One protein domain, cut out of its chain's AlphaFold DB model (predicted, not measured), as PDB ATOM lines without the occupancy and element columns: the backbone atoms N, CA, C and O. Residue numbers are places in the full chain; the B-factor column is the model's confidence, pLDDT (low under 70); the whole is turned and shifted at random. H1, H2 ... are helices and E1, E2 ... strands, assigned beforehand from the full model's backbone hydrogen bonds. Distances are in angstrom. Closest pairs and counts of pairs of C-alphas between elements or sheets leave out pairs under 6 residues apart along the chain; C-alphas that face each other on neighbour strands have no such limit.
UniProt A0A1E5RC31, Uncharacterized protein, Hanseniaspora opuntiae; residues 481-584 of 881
ATOM      1  N   LEU A 481       5.477   3.787 -35.978       84.88
ATOM      2  CA  LEU A 481       4.636   3.006 -35.077       84.88
ATOM      3  C   LEU A 481       3.356   2.545 -35.792       84.88
ATOM      4  O   LEU A 481       2.794   3.228 -36.648       84.88
ATOM      5  N   SER A 482       2.872   1.357 -35.444       86.69
ATOM      6  CA  SER A 482       1.517   0.903 -35.763       86.69
ATOM      7  C   SER A 482       0.975   0.132 -34.574       86.69
ATOM      8  O   SER A 482       1.721  -0.589 -33.923       86.69
ATOM      9  N   ALA A 483      -0.321   0.226 -34.310       87.38
ATOM     10  CA  ALA A 483      -0.978  -0.618 -33.325       87.38
ATOM     11  C   ALA A 483      -2.231  -1.252 -33.927       87.38
ATOM     12  O   ALA A 483      -2.859  -0.689 -34.825       87.38
ATOM     13  N   SER A 484      -2.587  -2.437 -33.448       87.88
ATOM     14  CA  SER A 484      -3.837  -3.096 -33.805       87.88
ATOM     15  C   SER A 484      -4.488  -3.727 -32.586       87.88
ATOM     16  O   SER A 484      -3.800  -4.124 -31.647       87.88
ATOM     17  N   PHE A 485      -5.815  -3.812 -32.598       84.44
ATOM     18  CA  PHE A 485      -6.597  -4.400 -31.521       84.44
ATOM     19  C   PHE A 485      -7.301  -5.665 -32.013       84.44
ATOM     20  O   PHE A 485      -8.021  -5.643 -33.012       84.44
ATOM     21  N   SER A 486      -7.094  -6.771 -31.303       82.31
ATOM     22  CA  SER A 486      -7.812  -8.024 -31.506       82.31
ATOM     23  C   SER A 486      -8.951  -8.109 -30.495       82.31
ATOM     24  O   SER A 486      -8.724  -8.388 -29.316       82.31
ATOM     25  N   ARG A 487     -10.186  -7.878 -30.959       76.31
ATOM     26  CA  ARG A 487     -11.395  -7.956 -30.116       76.31
ATOM     27  C   ARG A 487     -11.588  -9.349 -29.521       76.31
ATOM     28  O   ARG A 487     -11.803  -9.469 -28.323       76.31
ATOM     29  N   GLU A 488     -11.436 -10.388 -30.341       75.38
ATOM     30  CA  GLU A 488     -11.585 -11.794 -29.930       75.38
ATOM     31  C   GLU A 488     -10.641 -12.173 -28.786       75.38
ATOM     32  O   GLU A 488     -11.007 -12.935 -27.896       75.38
ATOM     33  N   ARG A 489      -9.426 -11.614 -28.790       71.12
ATOM     34  CA  ARG A 489      -8.374 -11.939 -27.818       71.12
ATOM     35  C   ARG A 489      -8.210 -10.884 -26.726       71.12
ATOM     36  O   ARG A 489      -7.373 -11.061 -25.845       71.12
ATOM     37  N   SER A 490      -8.989  -9.799 -26.787       81.81
ATOM     38  CA  SER A 490      -8.850  -8.616 -25.927       81.81
ATOM     39  C   SER A 490      -7.388  -8.179 -25.787       81.81
ATOM     40  O   SER A 490      -6.888  -7.957 -24.685       81.81
ATOM     41  N   SER A 491      -6.667  -8.108 -26.907       84.62
ATOM     42  CA  SER A 491      -5.237  -7.796 -26.922       84.62
ATOM     43  C   SER A 491      -4.901  -6.690 -27.912       84.62
ATOM     44  O   SER A 491      -5.467  -6.589 -29.000       84.62
ATOM     45  N   MET A 492      -3.963  -5.837 -27.516       89.25
ATOM     46  CA  MET A 492      -3.351  -4.818 -28.351       89.25
ATOM     47  C   MET A 492      -1.978  -5.302 -28.805       89.25
ATOM     48  O   MET A 492      -1.174  -5.770 -28.002       89.25
ATOM     49  N   ILE A 493      -1.710  -5.170 -30.096       90.31
ATOM     50  CA  ILE A 493      -0.439  -5.516 -30.719       90.31
ATOM     51  C   ILE A 493       0.198  -4.214 -31.189       90.31
ATOM     52  O   ILE A 493      -0.351  -3.538 -32.056       90.31
ATOM     53  N   VAL A 494       1.346  -3.863 -30.622       88.56
ATOM     54  CA  VAL A 494       2.133  -2.687 -31.000       88.56
ATOM     55  C   VAL A 494       3.303  -3.143 -31.863       88.56
ATOM     56  O   VAL A 494       4.083  -3.991 -31.446       88.56
ATOM     57  N   LEU A 495       3.425  -2.573 -33.057       87.38
ATOM     58  CA  LEU A 495       4.465  -2.838 -34.041       87.38
ATOM     59  C   LEU A 495       5.374  -1.613 -34.191       87.38
ATOM     60  O   LEU A 495       4.910  -0.539 -34.583       87.38
ATOM     61  N   ILE A 496       6.675  -1.802 -33.979       82.44
ATOM     62  CA  ILE A 496       7.700  -0.874 -34.468       82.44
ATOM     63  C   ILE A 496       8.060  -1.294 -35.894       82.44
ATOM     64  O   ILE A 496       8.683  -2.338 -36.100       82.44
ATOM     65  N   LYS A 497       7.646  -0.494 -36.882       79.19
ATOM     66  CA  LYS A 497       7.657  -0.867 -38.307       79.19
ATOM     67  C   LYS A 497       9.057  -1.241 -38.807       79.19
ATOM     68  O   LYS A 497       9.231  -2.295 -39.405       79.19
ATOM     69  N   ASN A 498      10.063  -0.426 -38.500       73.25
ATOM     70  CA  ASN A 498      11.435  -0.576 -39.005       73.25
ATOM     71  C   ASN A 498      12.108  -1.865 -38.573       73.25
ATOM     72  O   ASN A 498      12.795  -2.515 -39.353       73.25
ATOM     73  N   PHE A 499      11.916  -2.226 -37.310       71.81
ATOM     74  CA  PHE A 499      12.516  -3.428 -36.757       71.81
ATOM     75  C   PHE A 499      11.596  -4.632 -36.886       71.81
ATOM     76  O   PHE A 499      12.021  -5.729 -36.558       71.81
ATOM     77  N   LYS A 500      10.349  -4.454 -37.343       77.31
ATOM     78  CA  LYS A 500       9.325  -5.509 -37.371       77.31
ATOM     79  C   LYS A 500       9.213  -6.193 -35.998       77.31
ATOM     80  O   LYS A 500       9.170  -7.417 -35.896       77.31
ATOM     81  N   GLN A 501       9.230  -5.372 -34.946       80.38
ATOM     82  CA  GLN A 501       9.182  -5.798 -33.548       80.38
ATOM     83  C   GLN A 501       7.777  -5.631 -32.984       80.38
ATOM     84  O   GLN A 501       7.182  -4.563 -33.137       80.38
ATOM     85  N   PHE A 502       7.279  -6.659 -32.298       82.44
ATOM     86  CA  PHE A 502       5.937  -6.690 -31.725       82.44
ATOM     87  C   PHE A 502       5.970  -6.713 -30.200       82.44
ATOM     88  O   PHE A 502       6.670  -7.517 -29.581       82.44
ATOM     89  N   TYR A 503       5.120  -5.886 -29.605       83.75
ATOM     90  CA  TYR A 503       4.711  -5.981 -28.210       83.75
ATOM     91  C   TYR A 503       3.242  -6.372 -28.166       83.75
ATOM     92  O   TYR A 503       2.415  -5.787 -28.865       83.75
ATOM     93  N   VAL A 504       2.917  -7.364 -27.349       84.81
ATOM     94  CA  VAL A 504       1.558  -7.861 -27.171       84.81
ATOM     95  C   VAL A 504       1.116  -7.531 -25.758       84.81
ATOM     96  O   VAL A 504       1.725  -7.946 -24.773       84.81
ATOM     97  N   ILE A 505       0.045  -6.757 -25.666       86.06
ATOM     98  CA  ILE A 505      -0.508  -6.247 -24.420       86.06
ATOM     99  C   ILE A 505      -1.911  -6.825 -24.274       86.06
ATOM    100  O   ILE A 505      -2.774  -6.603 -25.121       86.06
ATOM    101  N   LYS A 506      -2.158  -7.567 -23.197       84.81
ATOM    102  CA  LYS A 506      -3.495  -8.035 -22.833       84.81
ATOM    103  C   LYS A 506      -4.260  -6.900 -22.172       84.81
ATOM    104  O   LYS A 506      -3.709  -6.216 -21.310       84.81
ATOM    105  N   ILE A 507      -5.520  -6.735 -22.544       83.38
ATOM    106  CA  ILE A 507      -6.433  -5.776 -21.931       83.38
ATOM    107  C   ILE A 507      -7.459  -6.568 -21.137       83.38
ATOM    108  O   ILE A 507      -8.158  -7.418 -21.689       83.38
ATOM    109  N   ASN A 508      -7.564  -6.299 -19.839       80.25
ATOM    110  CA  ASN A 508      -8.666  -6.835 -19.058       80.25
ATOM    111  C   ASN A 508      -9.972  -6.162 -19.527       80.25
ATOM    112  O   ASN A 508     -10.090  -4.941 -19.415       80.25
ATOM    113  N   PRO A 509     -10.966  -6.906 -20.041       75.88
ATOM    114  CA  PRO A 509     -12.180  -6.302 -20.590       75.88
ATOM    115  C   PRO A 509     -13.046  -5.615 -19.523       75.88
ATOM    116  O   PRO A 509     -13.829  -4.728 -19.857       75.88
ATOM    117  N   HIS A 510     -12.903  -5.996 -18.249       76.75
ATOM    118  CA  HIS A 510     -13.679  -5.445 -17.138       76.75
ATOM    119  C   HIS A 510     -12.977  -4.265 -16.463       76.75
ATOM    120  O   HIS A 510     -13.613  -3.245 -16.215       76.75
ATOM    121  N   THR A 511     -11.675  -4.384 -16.176       76.94
ATOM    122  CA  THR A 511     -10.915  -3.340 -15.459       76.94
ATOM    123  C   THR A 511     -10.183  -2.372 -16.388       76.94
ATOM    124  O   THR A 511      -9.728  -1.327 -15.934       76.94
ATOM    125  N   ARG A 512     -10.061  -2.704 -17.683       72.06
ATOM    126  CA  ARG A 512      -9.204  -2.031 -18.682       72.06
ATOM    127  C   ARG A 512      -7.715  -2.006 -18.337       72.06
ATOM    128  O   ARG A 512      -6.938  -1.343 -19.021       72.06
ATOM    129  N   GLU A 513      -7.298  -2.752 -17.318       76.38
ATOM    130  CA  GLU A 513      -5.892  -2.879 -16.958       76.38
ATOM    131  C   GLU A 513      -5.106  -3.548 -18.086       76.38
ATOM    132  O   GLU A 513      -5.559  -4.516 -18.706       76.38
ATOM    133  N   LEU A 514      -3.913  -3.012 -18.338       80.69
ATOM    134  CA  LEU A 514      -3.009  -3.486 -19.370       80.69
ATOM    135  C   LEU A 514      -1.924  -4.364 -18.752       80.69
ATOM    136  O   LEU A 514      -1.236  -3.949 -17.820       80.69
ATOM    137  N   LYS A 515      -1.726  -5.553 -19.319       80.88
ATOM    138  CA  LYS A 515      -0.622  -6.450 -18.967       80.88
ATOM    139  C   LYS A 515       0.229  -6.710 -20.201       80.88
ATOM    140  O   LYS A 515      -0.260  -7.279 -21.175       80.88
ATOM    141  N   LEU A 516       1.502  -6.315 -20.163       80.31
ATOM    142  CA  LEU A 516       2.466  -6.722 -21.183       80.31
ATOM    143  C   LEU A 516       2.677  -8.239 -21.081       80.31
ATOM    144  O   LEU A 516       2.995  -8.741 -20.005       80.31
ATOM    145  N   ILE A 517       2.451  -8.963 -22.178       75.81
ATOM    146  CA  ILE A 517       2.568 -10.428 -22.203       75.81
ATOM    147  C   ILE A 517       4.019 -10.842 -22.455       75.81
ATOM    148  O   ILE A 517       4.529 -11.740 -21.791       75.81
ATOM    149  N   ASN A 518       4.689 -10.186 -23.404       69.31
ATOM    150  CA  ASN A 518       6.072 -10.473 -23.758       69.31
ATOM    151  C   ASN A 518       7.018  -9.412 -23.177       69.31
ATOM    152  O   ASN A 518       7.036  -8.266 -23.621       69.31
ATOM    153  N   ASN A 519       7.834  -9.806 -22.195       59.03
ATOM    154  CA  ASN A 519       8.832  -8.918 -21.578       59.03
ATOM    155  C   ASN A 519       9.938  -8.491 -22.563       59.03
ATOM    156  O   ASN A 519      10.566  -7.454 -22.363       59.03
ATOM    157  N   LEU A 520      10.164  -9.272 -23.625       65.00
ATOM    158  CA  LEU A 520      11.038  -8.932 -24.747       65.00
ATOM    159  C   LEU A 520      10.210  -8.802 -26.035       65.00
ATOM    160  O   LEU A 520       9.289  -9.601 -26.241       65.00
ATOM    161  N   PRO A 521      10.523  -7.834 -26.919       71.44
ATOM    162  CA  PRO A 521       9.829  -7.705 -28.193       71.44
ATOM    163  C   PRO A 521      10.004  -8.962 -29.043       71.44
ATOM    164  O   PRO A 521      11.109  -9.491 -29.177       71.44
ATOM    165  N   LEU A 522       8.918  -9.402 -29.669       73.44
ATOM    166  CA  LEU A 522       8.967 -10.461 -30.667       73.44
ATOM    167  C   LEU A 522       9.501  -9.878 -31.978       73.44
ATOM    168  O   LEU A 522       8.886  -8.970 -32.533       73.44
ATOM    169  N   LEU A 523      10.628 -10.380 -32.477       74.94
ATOM    170  CA  LEU A 523      11.238  -9.915 -33.725       74.94
ATOM    171  C   LEU A 523      10.792 -10.792 -34.904       74.94
ATOM    172  O   LEU A 523      10.936 -12.011 -34.830       74.94
ATOM    173  N   LEU A 524      10.305 -10.194 -35.999       74.12
ATOM    174  CA  LEU A 524      10.115 -10.902 -37.272       74.12
ATOM    175  C   LEU A 524      11.274 -10.633 -38.235       74.12
ATOM    176  O   LEU A 524      11.379  -9.565 -38.842       74.12
ATOM    177  N   GLU A 525      12.108 -11.648 -38.432       71.94
ATOM    178  CA  GLU A 525      13.201 -11.645 -39.396       71.94
ATOM    179  C   GLU A 525      12.716 -12.145 -40.751       71.94
ATOM    180  O   GLU A 525      12.313 -13.295 -40.914       71.94
ATOM    181  N   ILE A 526      12.787 -11.293 -41.768       69.62
ATOM    182  CA  ILE A 526      12.418 -11.687 -43.128       69.62
ATOM    183  C   ILE A 526      13.658 -12.219 -43.825       69.62
ATOM    184  O   ILE A 526      14.511 -11.442 -44.243       69.62
ATOM    185  N   THR A 527      13.755 -13.536 -43.961       55.84
ATOM    186  CA  THR A 527      14.892 -14.201 -44.603       55.84
ATOM    187  C   THR A 527      14.695 -14.306 -46.119       55.84
ATOM    188  O   THR A 527      13.685 -14.801 -46.621       55.84
ATOM    189  N   GLY A 528      15.680 -13.798 -46.862       51.78
ATOM    190  CA  GLY A 528      15.742 -13.778 -48.325       51.78
ATOM    191  C   GLY A 528      16.898 -12.884 -48.779       51.78
ATOM    192  O   GLY A 528      17.243 -11.941 -48.078       51.78
ATOM    193  N   LYS A 529      17.525 -13.153 -49.936       43.09
ATOM    194  CA  LYS A 529      18.819 -12.544 -50.343       43.09
ATOM    195  C   LYS A 529      18.874 -11.000 -50.373       43.09
ATOM    196  O   LYS A 529      19.961 -10.465 -50.568       43.09
ATOM    197  N   HIS A 530      17.756 -10.283 -50.217       50.84
ATOM    198  CA  HIS A 530      17.654  -8.833 -50.431       50.84
ATOM    199  C   HIS A 530      16.522  -8.124 -49.644       50.84
ATOM    200  O   HIS A 530      16.073  -7.055 -50.077       50.84
ATOM    201  N   SER A 531      16.018  -8.693 -48.544       48.75
ATOM    202  CA  SER A 531      15.114  -7.957 -47.643       48.75
ATOM    203  C   SER A 531      15.922  -6.904 -46.880       48.75
ATOM    204  O   SER A 531      16.995  -7.188 -46.354       48.75
ATOM    205  N   SER A 532      15.449  -5.658 -46.861       55.72
ATOM    206  CA  SER A 532      16.048  -4.609 -46.024       55.72
ATOM    207  C   SER A 532      15.231  -4.445 -44.746       55.72
ATOM    208  O   SER A 532      14.015  -4.646 -44.758       55.72
ATOM    209  N   ALA A 533      15.878  -4.052 -43.644       55.78
ATOM    210  CA  ALA A 533      15.180  -3.747 -42.391       55.78
ATOM    211  C   ALA A 533      14.071  -2.697 -42.617       55.78
ATOM    212  O   ALA A 533      12.924  -2.914 -42.249       55.78
ATOM    213  N   ASN A 534      14.374  -1.657 -43.397       60.56
ATOM    214  CA  ASN A 534      13.494  -0.512 -43.659       60.56
ATOM    215  C   ASN A 534      12.457  -0.730 -44.783       60.56
ATOM    216  O   ASN A 534      12.105   0.210 -45.494       60.56
ATOM    217  N   GLU A 535      12.004  -1.962 -45.025       72.62
ATOM    218  CA  GLU A 535      10.913  -2.174 -45.986       72.62
ATOM    219  C   GLU A 535       9.563  -1.737 -45.404       72.62
ATOM    220  O   GLU A 535       9.304  -2.014 -44.231       72.62
ATOM    221  N   PRO A 536       8.673  -1.126 -46.217       76.12
ATOM    222  CA  PRO A 536       7.323  -0.798 -45.785       76.12
ATOM    223  C   PRO A 536       6.623  -2.017 -45.182       76.12
ATOM    224  O   PRO A 536       6.663  -3.119 -45.747       76.12
ATOM    225  N   CYS A 537       5.945  -1.806 -44.058       83.19
ATOM    226  CA  CYS A 537       5.092  -2.806 -43.435       83.19
ATOM    227  C   CYS A 537       3.923  -2.152 -42.698       83.19
ATOM    228  O   CYS A 537       4.027  -1.031 -42.194       83.19
ATOM    229  N   ALA A 538       2.811  -2.871 -42.616       84.50
ATOM    230  CA  ALA A 538       1.626  -2.456 -41.885       84.50
ATOM    231  C   ALA A 538       0.986  -3.657 -41.191       84.50
ATOM    232  O   ALA A 538       1.007  -4.773 -41.711       84.50
ATOM    233  N   LEU A 539       0.385  -3.410 -40.030       85.31
ATOM    234  CA  LEU A 539      -0.361  -4.411 -39.281       85.31
ATOM    235  C   LEU A 539      -1.865  -4.135 -39.412       85.31
ATOM    236  O   LEU A 539      -2.341  -3.080 -38.999       85.31
ATOM    237  N   PHE A 540      -2.610  -5.089 -39.973       84.38
ATOM    238  CA  PHE A 540      -4.066  -5.030 -40.113       84.38
ATOM    239  C   PHE A 540      -4.721  -6.152 -39.296       84.38
ATOM    240  O   PHE A 540      -4.863  -7.280 -39.774       84.38
ATOM    241  N   GLY A 541      -5.134  -5.855 -38.063       82.44
ATOM    242  CA  GLY A 541      -5.561  -6.887 -37.116       82.44
ATOM    243  C   GLY A 541      -4.359  -7.738 -36.719       82.44
ATOM    244  O   GLY A 541      -3.330  -7.219 -36.293       82.44
ATOM    245  N   THR A 542      -4.460  -9.043 -36.936       85.81
ATOM    246  CA  THR A 542      -3.343  -9.986 -36.792       85.81
ATOM    247  C   THR A 542      -2.607 -10.245 -38.105       85.81
ATOM    248  O   THR A 542      -1.700 -11.061 -38.135       85.81
ATOM    249  N   ASN A 543      -2.953  -9.574 -39.207       85.75
ATOM    250  CA  ASN A 543      -2.265  -9.775 -40.482       85.75
ATOM    251  C   ASN A 543      -1.169  -8.729 -40.679       85.75
ATOM    252  O   ASN A 543      -1.462  -7.547 -40.877       85.75
ATOM    253  N   LEU A 544       0.089  -9.164 -40.678       87.69
ATOM    254  CA  LEU A 544       1.221  -8.338 -41.075       87.69
ATOM    255  C   LEU A 544       1.357  -8.354 -42.595       87.69
ATOM    256  O   LEU A 544       1.584  -9.406 -43.190       87.69
ATOM    257  N   VAL A 545       1.268  -7.182 -43.216       87.38
ATOM    258  CA  VAL A 545       1.541  -6.979 -44.642       87.38
ATOM    259  C   VAL A 545       2.882  -6.280 -44.784       87.38
ATOM    260  O   VAL A 545       3.130  -5.272 -44.127       87.38
ATOM    261  N   PHE A 546       3.754  -6.798 -45.641       83.94
ATOM    262  CA  PHE A 546       5.085  -6.233 -45.847       83.94
ATOM    263  C   PHE A 546       5.550  -6.406 -47.288       83.94
ATOM    264  O   PHE A 546       5.095  -7.286 -48.024       83.94
ATOM    265  N   LEU A 547       6.487  -5.554 -47.686       80.25
ATOM    266  CA  LEU A 547       7.208  -5.715 -48.937       80.25
ATOM    267  C   LEU A 547       8.407  -6.647 -48.733       80.25
ATOM    268  O   LEU A 547       9.132  -6.494 -47.756       80.25
ATOM    269  N   GLY A 548       8.622  -7.588 -49.650       75.75
ATOM    270  CA  GLY A 548       9.790  -8.467 -49.654       75.75
ATOM    271  C   GLY A 548      10.283  -8.769 -51.069       75.75
ATOM    272  O   GLY A 548       9.653  -8.396 -52.058       75.75
ATOM    273  N   GLY A 549      11.420  -9.457 -51.181       68.25
ATOM    274  CA  GLY A 549      12.013  -9.858 -52.463       68.25
ATOM    275  C   GLY A 549      13.187  -8.979 -52.910       68.25
ATOM    276  O   GLY A 549      13.710  -8.152 -52.163       68.25
ATOM    277  N   SER A 550      13.654  -9.172 -54.145       60.53
ATOM    278  CA  SER A 550      14.836  -8.466 -54.663       60.53
ATOM    279  C   SER A 550      14.560  -6.996 -54.981       60.53
ATOM    280  O   SER A 550      13.422  -6.616 -55.235       60.53
ATOM    281  N   LYS A 551      15.608  -6.157 -55.039       54.91
ATOM    282  CA  LYS A 551      15.500  -4.725 -55.394       54.91
ATOM    283  C   LYS A 551      14.704  -4.463 -56.682       54.91
ATOM    284  O   LYS A 551      14.145  -3.385 -56.806       54.91
ATOM    285  N   PHE A 552      14.658  -5.420 -57.608       52.88
ATOM    286  CA  PHE A 552      14.019  -5.283 -58.922       52.88
ATOM    287  C   PHE A 552      12.726  -6.090 -59.070       52.88
ATOM    288  O   PHE A 552      11.961  -5.853 -59.995       52.88
ATOM    289  N   ASN A 553      12.472  -7.027 -58.158       62.69
ATOM    290  CA  ASN A 553      11.272  -7.853 -58.149       62.69
ATOM    291  C   ASN A 553      10.772  -7.936 -56.710       62.69
ATOM    292  O   ASN A 553      11.091  -8.881 -55.981       62.69
ATOM    293  N   LYS A 554      10.103  -6.860 -56.291       73.19
ATOM    294  CA  LYS A 554       9.475  -6.755 -54.980       73.19
ATOM    295  C   LYS A 554       8.050  -7.290 -55.063       73.19
ATOM    296  O   LYS A 554       7.330  -7.012 -56.023       73.19
ATOM    297  N   THR A 555       7.651  -7.996 -54.023       76.62
ATOM    298  CA  THR A 555       6.337  -8.609 -53.879       76.62
ATOM    299  C   THR A 555       5.757  -8.199 -52.539       76.62
ATOM    300  O   THR A 555       6.481  -8.064 -51.551       76.62
ATOM    301  N   VAL A 556       4.452  -7.956 -52.519       80.44
ATOM    302  CA  VAL A 556       3.716  -7.711 -51.287       80.44
ATOM    303  C   VAL A 556       3.276  -9.053 -50.730       80.44
ATOM    304  O   VAL A 556       2.614  -9.843 -51.408       80.44
ATOM    305  N   TYR A 557       3.665  -9.300 -49.490       83.75
ATOM    306  CA  TYR A 557       3.386 -10.517 -48.750       83.75
ATOM    307  C   TYR A 557       2.466 -10.216 -47.572       83.75
ATOM    308  O   TYR A 557       2.398  -9.084 -47.087       83.75
ATOM    309  N   SER A 558       1.777 -11.247 -47.097       86.81
ATOM    310  CA  SER A 558       1.020 -11.209 -45.851       86.81
ATOM    311  C   SER A 558       1.289 -12.439 -45.000       86.81
ATOM    312  O   SER A 558       1.465 -13.536 -45.530       86.81
ATOM    313  N   ILE A 559       1.310 -12.248 -43.686       86.75
ATOM    314  CA  ILE A 559       1.405 -13.317 -42.690       86.75
ATOM    315  C   ILE A 559       0.355 -13.057 -41.626       86.75
ATOM    316  O   ILE A 559       0.291 -11.950 -41.087       86.75
ATOM    317  N   ASP A 560      -0.424 -14.081 -41.303       86.44
ATOM    318  CA  ASP A 560      -1.242 -14.058 -40.100       86.44
ATOM    319  C   ASP A 560      -0.357 -14.380 -38.892       86.44
ATOM    320  O   ASP A 560       0.162 -15.488 -38.753       86.44
ATOM    321  N   ILE A 561      -0.152 -13.383 -38.035       83.62
ATOM    322  CA  ILE A 561       0.631 -13.509 -36.808       83.62
ATOM    323  C   ILE A 561      -0.231 -13.951 -35.620       83.62
ATOM    324  O   ILE A 561       0.302 -14.073 -34.519       83.62
ATOM    325  N   ALA A 562      -1.534 -14.221 -35.805       81.75
ATOM    326  CA  ALA A 562      -2.405 -14.706 -34.734       81.75
ATOM    327  C   ALA A 562      -1.820 -15.927 -33.991       81.75
ATOM    328  O   ALA A 562      -1.758 -15.882 -32.762       81.75
ATOM    329  N   PRO A 563      -1.291 -16.972 -34.651       77.62
ATOM    330  CA  PRO A 563      -0.717 -18.113 -33.928       77.62
ATOM    331  C   PRO A 563       0.500 -17.744 -33.059       77.62
ATOM    332  O   PRO A 563       0.800 -18.421 -32.082       77.62
ATOM    333  N   LEU A 564       1.201 -16.656 -33.394       75.50
ATOM    334  CA  LEU A 564       2.467 -16.244 -32.770       75.50
ATOM    335  C   LEU A 564       2.268 -15.359 -31.542       75.50
ATOM    336  O   LEU A 564       3.192 -15.166 -30.759       75.50
ATOM    337  N   ILE A 565       1.077 -14.783 -31.395       73.56
ATOM    338  CA  ILE A 565       0.737 -13.857 -30.308       73.56
ATOM    339  C   ILE A 565      -0.087 -14.530 -29.201       73.56
ATOM    340  O   ILE A 565      -0.667 -13.847 -28.357       73.56
ATOM    341  N   GLU A 566      -0.196 -15.859 -29.217       73.44
ATOM    342  CA  GLU A 566      -0.852 -16.610 -28.148       73.44
ATOM    343  C   GLU A 566      -0.004 -16.580 -26.875       73.44
ATOM    344  O   GLU A 566       1.209 -16.767 -26.919       73.44
ATOM    345  N   GLU A 567      -0.644 -16.354 -25.726       66.94
ATOM    346  CA  GLU A 567       0.043 -16.156 -24.441       66.94
ATOM    347  C   GLU A 567       0.968 -17.337 -24.100       66.94
ATOM    348  O   GLU A 567       2.125 -17.132 -23.743       66.94
ATOM    349  N   ASN A 568       0.520 -18.573 -24.345       63.69
ATOM    350  CA  ASN A 568       1.335 -19.777 -24.155       63.69
ATOM    351  C   ASN A 568       2.553 -19.843 -25.087       63.69
ATOM    352  O   ASN A 568       3.574 -20.421 -24.721       63.69
ATOM    353  N   PHE A 569       2.453 -19.288 -26.294       65.12
ATOM    354  CA  PHE A 569       3.569 -19.243 -27.233       65.12
ATOM    355  C   PHE A 569       4.574 -18.167 -26.805       65.12
ATOM    356  O   PHE A 569       5.756 -18.461 -26.653       65.12
ATOM    357  N   LEU A 570       4.092 -16.953 -26.520       64.12
ATOM    358  CA  LEU A 570       4.913 -15.799 -26.139       64.12
ATOM    359  C   LEU A 570       5.662 -15.991 -24.817       64.12
ATOM    360  O   LEU A 570       6.829 -15.625 -24.727       64.12
ATOM    361  N   LEU A 571       5.024 -16.591 -23.805       60.19
ATOM    362  CA  LEU A 571       5.664 -16.872 -22.511       60.19
ATOM    363  C   LEU A 571       6.836 -17.858 -22.632       60.19
ATOM    364  O   LEU A 571       7.729 -17.862 -21.790       60.19
ATOM    365  N   ASN A 572       6.834 -18.684 -23.680       52.56
ATOM    366  CA  ASN A 572       7.832 -19.720 -23.925       52.56
ATOM    367  C   ASN A 572       8.852 -19.333 -25.008       52.56
ATOM    368  O   ASN A 572       9.670 -20.179 -25.390       52.56
ATOM    369  N   LEU A 573       8.796 -18.102 -25.531       54.72
ATOM    370  CA  LEU A 573       9.625 -17.663 -26.646       54.72
ATOM    371  C   LEU A 573      10.535 -16.494 -26.252       54.72
ATOM    372  O   LEU A 573      10.104 -15.353 -26.137       54.72
ATOM    373  N   ASN A 574      11.831 -16.783 -26.147       52.03
ATOM    374  CA  ASN A 574      12.899 -15.786 -26.135       52.03
ATOM    375  C   ASN A 574      13.605 -15.819 -27.502       52.03
ATOM    376  O   ASN A 574      14.706 -16.361 -27.619       52.03
ATOM    377  N   GLY A 575      12.963 -15.335 -28.573       53.78
ATOM    378  CA  GLY A 575      13.520 -15.516 -29.919       53.78
ATOM    379  C   GLY A 575      12.932 -14.654 -31.032       53.78
ATOM    380  O   GLY A 575      11.881 -14.034 -30.885       53.78
ATOM    381  N   ALA A 576      13.653 -14.638 -32.155       61.69
ATOM    382  CA  ALA A 576      13.211 -14.095 -33.432       61.69
ATOM    383  C   ALA A 576      12.480 -15.178 -34.239       61.69
ATOM    384  O   ALA A 576      12.881 -16.343 -34.250       61.69
ATOM    385  N   ILE A 577      11.414 -14.789 -34.929       68.06
ATOM    386  CA  ILE A 577      10.673 -15.650 -35.848       68.06
ATOM    387  C   ILE A 577      11.164 -15.369 -37.260       68.06
ATOM    388  O   ILE A 577      11.186 -14.215 -37.691       68.06
ATOM    389  N   ARG A 578      11.517 -16.423 -38.000       72.00
ATOM    390  CA  ARG A 578      12.003 -16.299 -39.372       72.00
ATOM    391  C   ARG A 578      10.880 -16.518 -40.369       72.00
ATOM    392  O   ARG A 578      10.208 -17.541 -40.407       72.00
ATOM    393  N   VAL A 579      10.711 -15.540 -41.240       71.62
ATOM    394  CA  VAL A 579       9.830 -15.618 -42.396       71.62
ATOM    395  C   VAL A 579      10.664 -16.045 -43.591       71.62
ATOM    396  O   VAL A 579      11.586 -15.326 -43.987       71.62
ATOM    397  N   LYS A 580      10.349 -17.195 -44.188       71.94
ATOM    398  CA  LYS A 580      11.055 -17.712 -45.367       71.94
ATOM    399  C   LYS A 580      10.312 -17.334 -46.640       71.94
ATOM    400  O   LYS A 580       9.237 -17.855 -46.928       71.94
ATOM    401  N   LEU A 581      10.900 -16.442 -47.434       68.44
ATOM    402  CA  LEU A 581      10.368 -16.111 -48.754       68.44
ATOM    403  C   LEU A 581      10.732 -17.225 -49.744       68.44
ATOM    404  O   LEU A 581      11.902 -17.408 -50.077       68.44
ATOM    405  N   LYS A 582       9.734 -17.966 -50.242       59.97
ATOM    406  CA  LYS A 582       9.925 -18.852 -51.398       59.97
ATOM    407  C   LYS A 582      10.097 -17.991 -52.648       59.97
ATOM    408  O   LYS A 582       9.147 -17.357 -53.110       59.97
ATOM    409  N   ASP A 583      11.306 -17.976 -53.205       51.53
ATOM    410  CA  ASP A 583      11.557 -17.447 -54.545       51.53
ATOM    411  C   ASP A 583      10.865 -18.369 -55.566       51.53
ATOM    412  O   ASP A 583      11.490 -19.253 -56.149       51.53
ATOM    413  N   ASN A 584       9.570 -18.159 -55.824       43.62
ATOM    414  CA  ASN A 584       8.914 -18.687 -57.024       43.62
ATOM    415  C   ASN A 584       9.402 -17.877 -58.237       43.62
ATOM    416  O   ASN A 584       8.666 -17.114 -58.862       43.62
TER     417      ASN A 584
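This is residues 481 to 584 of the 881 residues of an uncharacterized protein of Hanseniaspora opuntiae (UniProt A0A1E5RC31). This is an elongated sandwich, only partly face to face: a strongly twisted six-stranded sheet, E1 to E5 with E9, has the three-stranded sheet E6 E7 E8 over part of it, the strands nearly aligned. The E3 and E4 hairpin reaches to one end and the E7 and E8 hairpin to the other, while the short helices H1 and H2 link E8 to E9. The 104 printed residues hold two named helices and nine named strands, E1 to E8, then H1, H2 and E9, mostly strand. The larger sheet is branched and mixed, the smaller antiparallel in the order E6 E7 E8. The whole is compact, radius of gyration of the C-alphas 14.4 A, yet a rod of 50 by 24 by 21 A.

Begin at E1, residues 481 to 486, and its antiparallel neighbour E2, residues 491 to 496, a hairpin with N 484 and O 493 at 2.9 A, within hydrogen-bond range. E3, residues 501 to 507, is on the other side of E2, with N 494 and O 503 at 2.8 A. On E3's other side are E4, residues 514 to 516, with N 506 and O 515 at 2.8 A, and E5, residues 522 to 527, with N 502 and O 522 at 2.8 A; E1 to E4 form a meander, each strand the antiparallel neighbour of the one before. E6, residues 537 to 540, E7, residues 543 to 550, and E8, residues 553 to 560, form a second meander; look for N 538 and O 545 at 2.9 A, and N 546 and O 557 at 3.0 A. The two sheets make a sandwich, two sheets face to face, 9.3 A centre to centre where they face each other, with planes 17 degrees apart; the closest C-alphas of E1 and E6 are those of Ser 484 and Phe 540, 6.6 A. H1, residues 562 to 565, and H2, residues 567 to 570, only graze the larger sheet and are too short for an O i to N i+4 pair, but each has its 1 O i to N i+3 pair within range. E9, residues 576 to 580, is parallel to E5, with N 577 and O 523 at 2.8 A.

Find C-alpha 481 at (4.636, 3.006, -35.077); E1 runs 17.0 A from there, E2 16.5 A, E3 19.5 A and E5 15.6 A. E7 runs 22.3 A and E8 22.8 A, ending at C-alpha 560, (-1.242, -14.058, -40.100). E9 ends at C-alpha 580, (11.055, -17.712, -45.367).

The C-alphas farthest apart, of Thr 511 and Phe 552, are 50.1 A apart. The printed part has no cut and no long link. Mean pLDDT of the printed part is 73.6; 32 residues are under 70, among them 526 to 534 and 567 to 577.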